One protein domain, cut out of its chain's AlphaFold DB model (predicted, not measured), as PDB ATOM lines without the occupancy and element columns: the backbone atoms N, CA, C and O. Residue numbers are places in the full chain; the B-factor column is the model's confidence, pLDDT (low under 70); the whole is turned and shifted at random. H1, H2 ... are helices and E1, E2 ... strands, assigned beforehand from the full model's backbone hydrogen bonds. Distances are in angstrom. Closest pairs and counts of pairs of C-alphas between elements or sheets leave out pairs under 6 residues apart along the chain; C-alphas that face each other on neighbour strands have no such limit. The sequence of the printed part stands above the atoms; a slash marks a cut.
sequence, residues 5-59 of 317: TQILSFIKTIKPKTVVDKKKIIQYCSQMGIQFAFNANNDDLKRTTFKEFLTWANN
ATOM      1  N   THR A   5      39.234   7.981  28.548       75.50
ATOM      2  CA  THR A   5      38.284   8.489  27.553       75.50
ATOM      3  C   THR A   5      37.594   9.757  28.050       75.50
ATOM      4  O   THR A   5      37.488  10.723  27.294       75.50
ATOM      5  N   GLN A   6      37.198   9.792  29.325       74.81
ATOM      6  CA  GLN A   6      36.610  10.978  29.953       74.81
ATOM      7  C   GLN A   6      37.591  12.154  29.946       74.81
ATOM      8  O   GLN A   6      37.220  13.253  29.543       74.81
ATOM      9  N   ILE A   7      38.855  11.912  30.311       82.75
ATOM     10  CA  ILE A   7      39.908  12.939  30.319       82.75
ATOM     11  C   ILE A   7      40.131  13.501  28.909       82.75
ATOM     12  O   ILE A   7      40.110  14.714  28.717       82.75
ATOM     13  N   LEU A   8      40.273  12.637  27.899       83.19
ATOM     14  CA  LEU A   8      40.468  13.075  26.512       83.19
ATOM     15  C   LEU A   8      39.255  13.820  25.942       83.19
ATOM     16  O   LEU A   8      39.433  14.759  25.167       83.19
ATOM     17  N   SER A   9      38.034  13.418  26.306       79.19
ATOM     18  CA  SER A   9      36.818  14.136  25.912       79.19
ATOM     19  C   SER A   9      36.776  15.524  26.542       79.19
ATOM     20  O   SER A   9      36.513  16.502  25.851       79.19
ATOM     21  N   PHE A  10      37.100  15.621  27.831       78.81
ATOM     22  CA  PHE A  10      37.116  16.878  28.569       78.81
ATOM     23  C   PHE A  10      38.131  17.875  28.012       78.81
ATOM     24  O   PHE A  10      37.803  19.034  27.775       78.81
ATOM     25  N   ILE A  11      39.348  17.412  27.723       85.75
ATOM     26  CA  ILE A  11      40.429  18.234  27.164       85.75
ATOM     27  C   ILE A  11      40.014  18.930  25.862       85.75
ATOM     28  O   ILE A  11      40.461  20.044  25.601       85.75
ATOM     29  N   LYS A  12      39.145  18.312  25.051       83.38
ATOM     30  CA  LYS A  12      38.640  18.916  23.805       83.38
ATOM     31  C   LYS A  12      37.691  20.095  24.037       83.38
ATOM     32  O   LYS A  12      37.463  20.855  23.103       83.38
ATOM     33  N   THR A  13      37.148  20.233  25.244       80.69
ATOM     34  CA  THR A  13      36.153  21.256  25.608       80.69
ATOM     35  C   THR A  13      36.751  22.451  26.354       80.69
ATOM     36  O   THR A  13      36.045  23.418  26.626       80.69
ATOM     37  N   ILE A  14      38.048  22.410  26.680       85.19
ATOM     38  CA  ILE A  14      38.700  23.432  27.503       85.19
ATOM     39  C   ILE A  14      39.974  23.984  26.863       85.19
ATOM     40  O   ILE A  14      40.689  23.298  26.131       85.19
ATOM     41  N   LYS A  15      40.308  25.222  27.225       88.62
ATOM     42  CA  LYS A  15      41.605  25.856  26.970       88.62
ATOM     43  C   LYS A  15      42.260  26.191  28.315       88.62
ATOM     44  O   LYS A  15      41.583  26.705  29.204       88.62
ATOM     45  N   PRO A  16      43.558  25.914  28.525       89.44
ATOM     46  CA  PRO A  16      44.217  26.293  29.772       89.44
ATOM     47  C   PRO A  16      44.202  27.811  29.971       89.44
ATOM     48  O   PRO A  16      44.490  28.558  29.033       89.44
ATOM     49  N   LYS A  17      43.901  28.276  31.190       90.44
ATOM     50  CA  LYS A  17      43.862  29.714  31.505       90.44
ATOM     51  C   LYS A  17      45.249  30.362  31.421       90.44
ATOM     52  O   LYS A  17      45.358  31.494  30.954       90.44
ATOM     53  N   THR A  18      46.296  29.640  31.829       90.44
ATOM     54  CA  THR A  18      47.697  30.087  31.774       90.44
ATOM     55  C   THR A  18      48.636  29.001  31.230       90.44
ATOM     56  O   THR A  18      48.297  27.816  31.172       90.44
ATOM     57  N   VAL A  19      49.868  29.387  30.873       89.06
ATOM     58  CA  VAL A  19      50.939  28.441  30.493       89.06
ATOM     59  C   VAL A  19      51.284  27.494  31.649       89.06
ATOM     60  O   VAL A  19      51.593  26.324  31.422       89.06
ATOM     61  N   VAL A  20      51.197  27.977  32.893       90.88
ATOM     62  CA  VAL A  20      51.430  27.167  34.097       90.88
ATOM     63  C   VAL A  20      50.333  26.115  34.253       90.88
ATOM     64  O   VAL A  20      50.649  24.945  34.464       90.88
ATOM     65  N   ASP A  21      49.064  26.494  34.072       90.12
ATOM     66  CA  ASP A  21      47.939  25.549  34.097       90.12
ATOM     67  C   ASP A  21      48.096  24.476  33.017       90.12
ATOM     68  O   ASP A  21      47.956  23.290  33.303       90.12
ATOM     69  N   LYS A  22      48.486  24.872  31.795       91.44
ATOM     70  CA  LYS A  22      48.757  23.938  30.691       91.44
ATOM     71  C   LYS A  22      49.788  22.881  31.091       91.44
ATOM     72  O   LYS A  22      49.540  21.691  30.901       91.44
ATOM     73  N   LYS A  23      50.930  23.302  31.651       91.31
ATOM     74  CA  LYS A  23      51.999  22.386  32.085       91.31
ATOM     75  C   LYS A  23      51.512  21.434  33.178       91.31
ATOM     76  O   LYS A  23      51.742  20.233  33.068       91.31
ATOM     77  N   LYS A  24      50.796  21.945  34.185       92.69
ATOM     78  CA  LYS A  24      50.290  21.133  35.303       92.69
ATOM     79  C   LYS A  24      49.251  20.095  34.860       92.69
ATOM     80  O   LYS A  24      49.339  18.945  35.283       92.69
ATOM     81  N   ILE A  25      48.320  20.456  33.968       91.38
ATOM     82  CA  ILE A  25      47.319  19.509  33.439       91.38
ATOM     83  C   ILE A  25      47.998  18.398  32.616       91.38
ATOM     84  O   ILE A  25      47.681  17.222  32.796       91.38
ATOM     85  N   ILE A  26      48.960  18.746  31.750       91.25
ATOM     86  CA  ILE A  26      49.722  17.762  30.957       91.25
ATOM     87  C   ILE A  26      50.506  16.814  31.871       91.25
ATOM     88  O   ILE A  26      50.489  15.602  31.653       91.25
ATOM     89  N   GLN A  27      51.166  17.349  32.904       92.12
ATOM     90  CA  GLN A  27      51.947  16.557  33.854       92.12
ATOM     91  C   GLN A  27      51.067  15.560  34.616       92.12
ATOM     92  O   GLN A  27      51.403  14.379  34.661       92.12
ATOM     93  N   TYR A  28      49.924  16.009  35.142       90.12
ATOM     94  CA  TYR A  28      48.961  15.145  35.828       90.12
ATOM     95  C   TYR A  28      48.492  13.990  34.930       90.12
ATOM     96  O   TYR A  28      48.552  12.825  35.311       90.12
ATOM     97  N   CYS A  29      48.093  14.286  33.692       89.31
ATOM     98  CA  CYS A  29      47.625  13.253  32.766       89.31
ATOM     99  C   CYS A  29      48.749  12.302  32.326       89.31
ATOM    100  O   CYS A  29      48.511  11.106  32.155       89.31
ATOM    101  N   SER A  30      49.977  12.808  32.180       89.75
ATOM    102  CA  SER A  30      51.145  11.991  31.829       89.75
ATOM    103  C   SER A  30      51.474  10.968  32.914       89.75
ATOM    104  O   SER A  30      51.808   9.835  32.577       89.75
ATOM    105  N   GLN A  31      51.314  11.325  34.194       89.06
ATOM    106  CA  GLN A  31      51.461  10.387  35.320       89.06
ATOM    107  C   GLN A  31      50.447   9.233  35.255       89.06
ATOM    108  O   GLN A  31      50.734   8.137  35.720       89.06
ATOM    109  N   MET A  32      49.296   9.452  34.613       83.38
ATOM    110  CA  MET A  32      48.276   8.432  34.340       83.38
ATOM    111  C   MET A  32      48.471   7.718  32.984       83.38
ATOM    112  O   MET A  32      47.591   6.981  32.537       83.38
ATOM    113  N   GLY A  33      49.579   7.965  32.274       85.88
ATOM    114  CA  GLY A  33      49.852   7.392  30.950       85.88
ATOM    115  C   GLY A  33      49.023   7.995  29.804       85.88
ATOM    116  O   GLY A  33      48.891   7.387  28.734       85.88
ATOM    117  N   ILE A  34      48.434   9.179  29.997       87.62
ATOM    118  CA  ILE A  34      47.592   9.863  29.008       87.62
ATOM    119  C   ILE A  34      48.388  10.993  28.357       87.62
ATOM    120  O   ILE A  34      48.740  11.979  28.999       87.62
ATOM    121  N   GLN A  35      48.626  10.859  27.052       87.75
ATOM    122  CA  GLN A  35      49.310  11.853  26.226       87.75
ATOM    123  C   GLN A  35      48.306  12.538  25.299       87.75
ATOM    124  O   GLN A  35      47.466  11.870  24.691       87.75
ATOM    125  N   PHE A  36      48.375  13.865  25.203       86.19
ATOM    126  CA  PHE A  36      47.460  14.668  24.393       86.19
ATOM    127  C   PHE A  36      48.042  16.059  24.096       86.19
ATOM    128  O   PHE A  36      49.005  16.494  24.725       86.19
ATOM    129  N   ALA A  37      47.395  16.785  23.183       84.44
ATOM    130  CA  ALA A  37      47.643  18.201  22.942       84.44
ATOM    131  C   ALA A  37      46.325  18.986  23.014       84.44
ATOM    132  O   ALA A  37      45.282  18.499  22.576       84.44
ATOM    133  N   PHE A  38      46.366  20.197  23.573       84.44
ATOM    134  CA  PHE A  38      45.214  21.102  23.552       84.44
ATOM    135  C   PHE A  38      44.997  21.656  22.145       84.44
ATOM    136  O   PHE A  38      45.961  21.982  21.451       84.44
ATOM    137  N   ASN A  39      43.733  21.825  21.755       76.00
ATOM    138  CA  ASN A  39      43.393  22.513  20.518       76.00
ATOM    139  C   ASN A  39      43.626  24.023  20.697       76.00
ATOM    140  O   ASN A  39      42.882  24.690  21.410       76.00
ATOM    141  N   ALA A  40      44.694  24.551  20.096       66.38
ATOM    142  CA  ALA A  40      45.082  25.954  20.250       66.38
ATOM    143  C   ALA A  40      44.177  26.927  19.472       66.38
ATOM    144  O   ALA A  40      44.110  28.101  19.837       66.38
ATOM    145  N   ASN A  41      43.466  26.428  18.454       67.81
ATOM    146  CA  ASN A  41      42.830  27.235  17.409       67.81
ATOM    147  C   ASN A  41      41.335  27.500  17.643       67.81
ATOM    148  O   ASN A  41      40.673  28.028  16.758       67.81
ATOM    149  N   ASN A  42      40.787  27.103  18.793       70.44
ATOM    150  CA  ASN A  42      39.392  27.363  19.136       70.44
ATOM    151  C   ASN A  42      39.332  28.314  20.341       70.44
ATOM    152  O   ASN A  42      39.621  27.913  21.473       70.44
ATOM    153  N   ASP A  43      39.034  29.585  20.071       67.69
ATOM    154  CA  ASP A  43      38.955  30.639  21.088       67.69
ATOM    155  C   ASP A  43      37.640  30.634  21.876       67.69
ATOM    156  O   ASP A  43      37.594  31.217  22.960       67.69
ATOM    157  N   ASP A  44      36.638  29.880  21.419       74.19
ATOM    158  CA  ASP A  44      35.348  29.720  22.102       74.19
ATOM    159  C   ASP A  44      35.408  28.693  23.250       74.19
ATOM    160  O   ASP A  44      34.437  28.484  23.977       74.19
ATOM    161  N   LEU A  45      36.553  28.025  23.441       79.56
ATOM    162  CA  LEU A  45      36.727  27.039  24.505       79.56
ATOM    163  C   LEU A  45      36.867  27.697  25.881       79.56
ATOM    164  O   LEU A  45      37.643  28.635  26.089       79.56
ATOM    165  N   LYS A  46      36.204  27.103  26.876       80.94
ATOM    166  CA  LYS A  46      36.241  27.576  28.259       80.94
ATOM    167  C   LYS A  46      37.667  27.605  28.814       80.94
ATOM    168  O   LYS A  46      38.369  26.587  28.842       80.94
ATOM    169  N   ARG A  47      38.068  28.756  29.360       86.62
ATOM    170  CA  ARG A  47      39.349  28.911  30.061       86.62
ATOM    171  C   ARG A  47      39.307  28.236  31.428       86.62
ATOM    172  O   ARG A  47      38.571  28.671  32.303       86.62
ATOM    173  N   THR A  48      40.130  27.208  31.610       84.75
ATOM    174  CA  THR A  48      40.137  26.356  32.809       84.75
ATOM    175  C   THR A  48      41.499  26.400  33.505       84.75
ATOM    176  O   THR A  48      42.547  26.301  32.861       84.75
ATOM    177  N   THR A  49      41.493  26.567  34.824       90.25
ATOM    178  CA  THR A  49      42.675  26.498  35.698       90.25
ATOM    179  C   THR A  49      43.017  25.054  36.063       90.25
ATOM    180  O   THR A  49      42.173  24.161  36.001       90.25
ATOM    181  N   PHE A  50      44.247  24.804  36.520       89.00
ATOM    182  CA  PHE A  50      44.619  23.472  37.000       89.00
ATOM    183  C   PHE A  50      43.780  23.026  38.207       89.00
ATOM    184  O   PHE A  50      43.453  21.849  38.314       89.00
ATOM    185  N   LYS A  51      43.395  23.954  39.095       86.31
ATOM    186  CA  LYS A  51      42.558  23.637  40.262       86.31
ATOM    187  C   LYS A  51      41.173  23.150  39.832       86.31
ATOM    188  O   LYS A  51      40.734  22.114  40.308       86.31
ATOM    189  N   GLU A  52      40.529  23.851  38.901       83.31
ATOM    190  CA  GLU A  52      39.221  23.455  38.354       83.31
ATOM    191  C   GLU A  52      39.297  22.110  37.625       83.31
ATOM    192  O   GLU A  52      38.429  21.258  37.814       83.31
ATOM    193  N   PHE A  53      40.363  21.887  36.848       87.19
ATOM    194  CA  PHE A  53      40.622  20.591  36.223       87.19
ATOM    195  C   PHE A  53      40.770  19.478  37.267       87.19
ATOM    196  O   PHE A  53      40.152  18.429  37.122       87.19
ATOM    197  N   LEU A  54      41.558  19.697  38.322       84.75
ATOM    198  CA  LEU A  54      41.805  18.696  39.360       84.75
ATOM    199  C   LEU A  54      40.529  18.380  40.151       84.75
ATOM    200  O   LEU A  54      40.243  17.215  40.410       84.75
ATOM    201  N   THR A  55      39.737  19.401  40.489       80.88
ATOM    202  CA  THR A  55      38.421  19.219  41.112       80.88
ATOM    203  C   THR A  55      37.511  18.380  40.218       80.88
ATOM    204  O   THR A  55      36.934  17.407  40.688       80.88
ATOM    205  N   TRP A  56      37.437  18.671  38.917       81.56
ATOM    206  CA  TRP A  56      36.664  17.857  37.976       81.56
ATOM    207  C   TRP A  56      37.204  16.420  37.829       81.56
ATOM    208  O   TRP A  56      36.426  15.469  37.795       81.56
ATOM    209  N   ALA A  57      38.526  16.245  37.764       79.62
ATOM    210  CA  ALA A  57      39.170  14.940  37.591       79.62
ATOM    211  C   ALA A  57      38.945  14.011  38.799       79.62
ATOM    212  O   ALA A  57      38.893  12.781  38.655       79.62
ATOM    213  N   ASN A  58      38.784  14.611  39.980       77.31
ATOM    214  CA  ASN A  58      38.557  13.906  41.234       77.31
ATOM    215  C   ASN A  58      37.071  13.742  41.574       77.31
ATOM    216  O   ASN A  58      36.728  12.761  42.226       77.31
ATOM    217  N   ASN A  59      36.194  14.639  41.114       75.44
ATOM    218  CA  ASN A  59      34.754  14.514  41.323       75.44
ATOM    219  C   ASN A  59      34.173  13.386  40.474       75.44
ATOM    220  O   ASN A  59      34.488  13.254  39.289       75.44
TER     221      ASN A  59
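This is residues 5 to 59 of the 317 residues of an uncharacterized protein of Bacteroides oleiciplenus YIT 12058 (UniProt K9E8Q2). What shape appears? Three helices, H1, H2 and H3, run lengthwise in a triangle, with a small parallel sheet, E1 and E2, at one end and a long loop folding back to it. What is printed? The 55 residues, mostly helix in the order H1, E1, H2, E2, H3, are compact, with a radius of gyration of the C-alphas of 10.2 A and spans of 27 by 20 by 19 A.

What comes first? H1, residues 5 to 11, begins at C-alpha 5 (38.284, 8.489, 27.553). E1 is residues 14 to 16, and H2, residues 19 to 31, is 18.7 A long. What follows? E2 is residues 46 to 48, and H3, residues 50 to 58, 12.1 A long, ends at C-alpha 58 (38.557, 13.906, 41.234).

What is near H1? It is close to but not clearly touching H3; the closest C-alphas, of Ile 7 and Ala 57, are 7.6 A apart. What pairs E1 with E2? N 15 and O 46 are 2.9 A apart, within hydrogen-bond range, as are O i and N i+4 throughout H1, H2 and H3. E1, H2 and E2 form a strand-helix-strand unit, parallel strands with a helix between, whose crossover is left-handed. What touches H2? H3 does, at residues 21 to 25 alone; the closest C-alphas, of Asp 21 and Phe 50, are 4.9 A apart.

Is it cut? The printed part has no cut; the link from H2 to E2 is long. Where is confidence low? Residues 40, 41 and 43 are under 70.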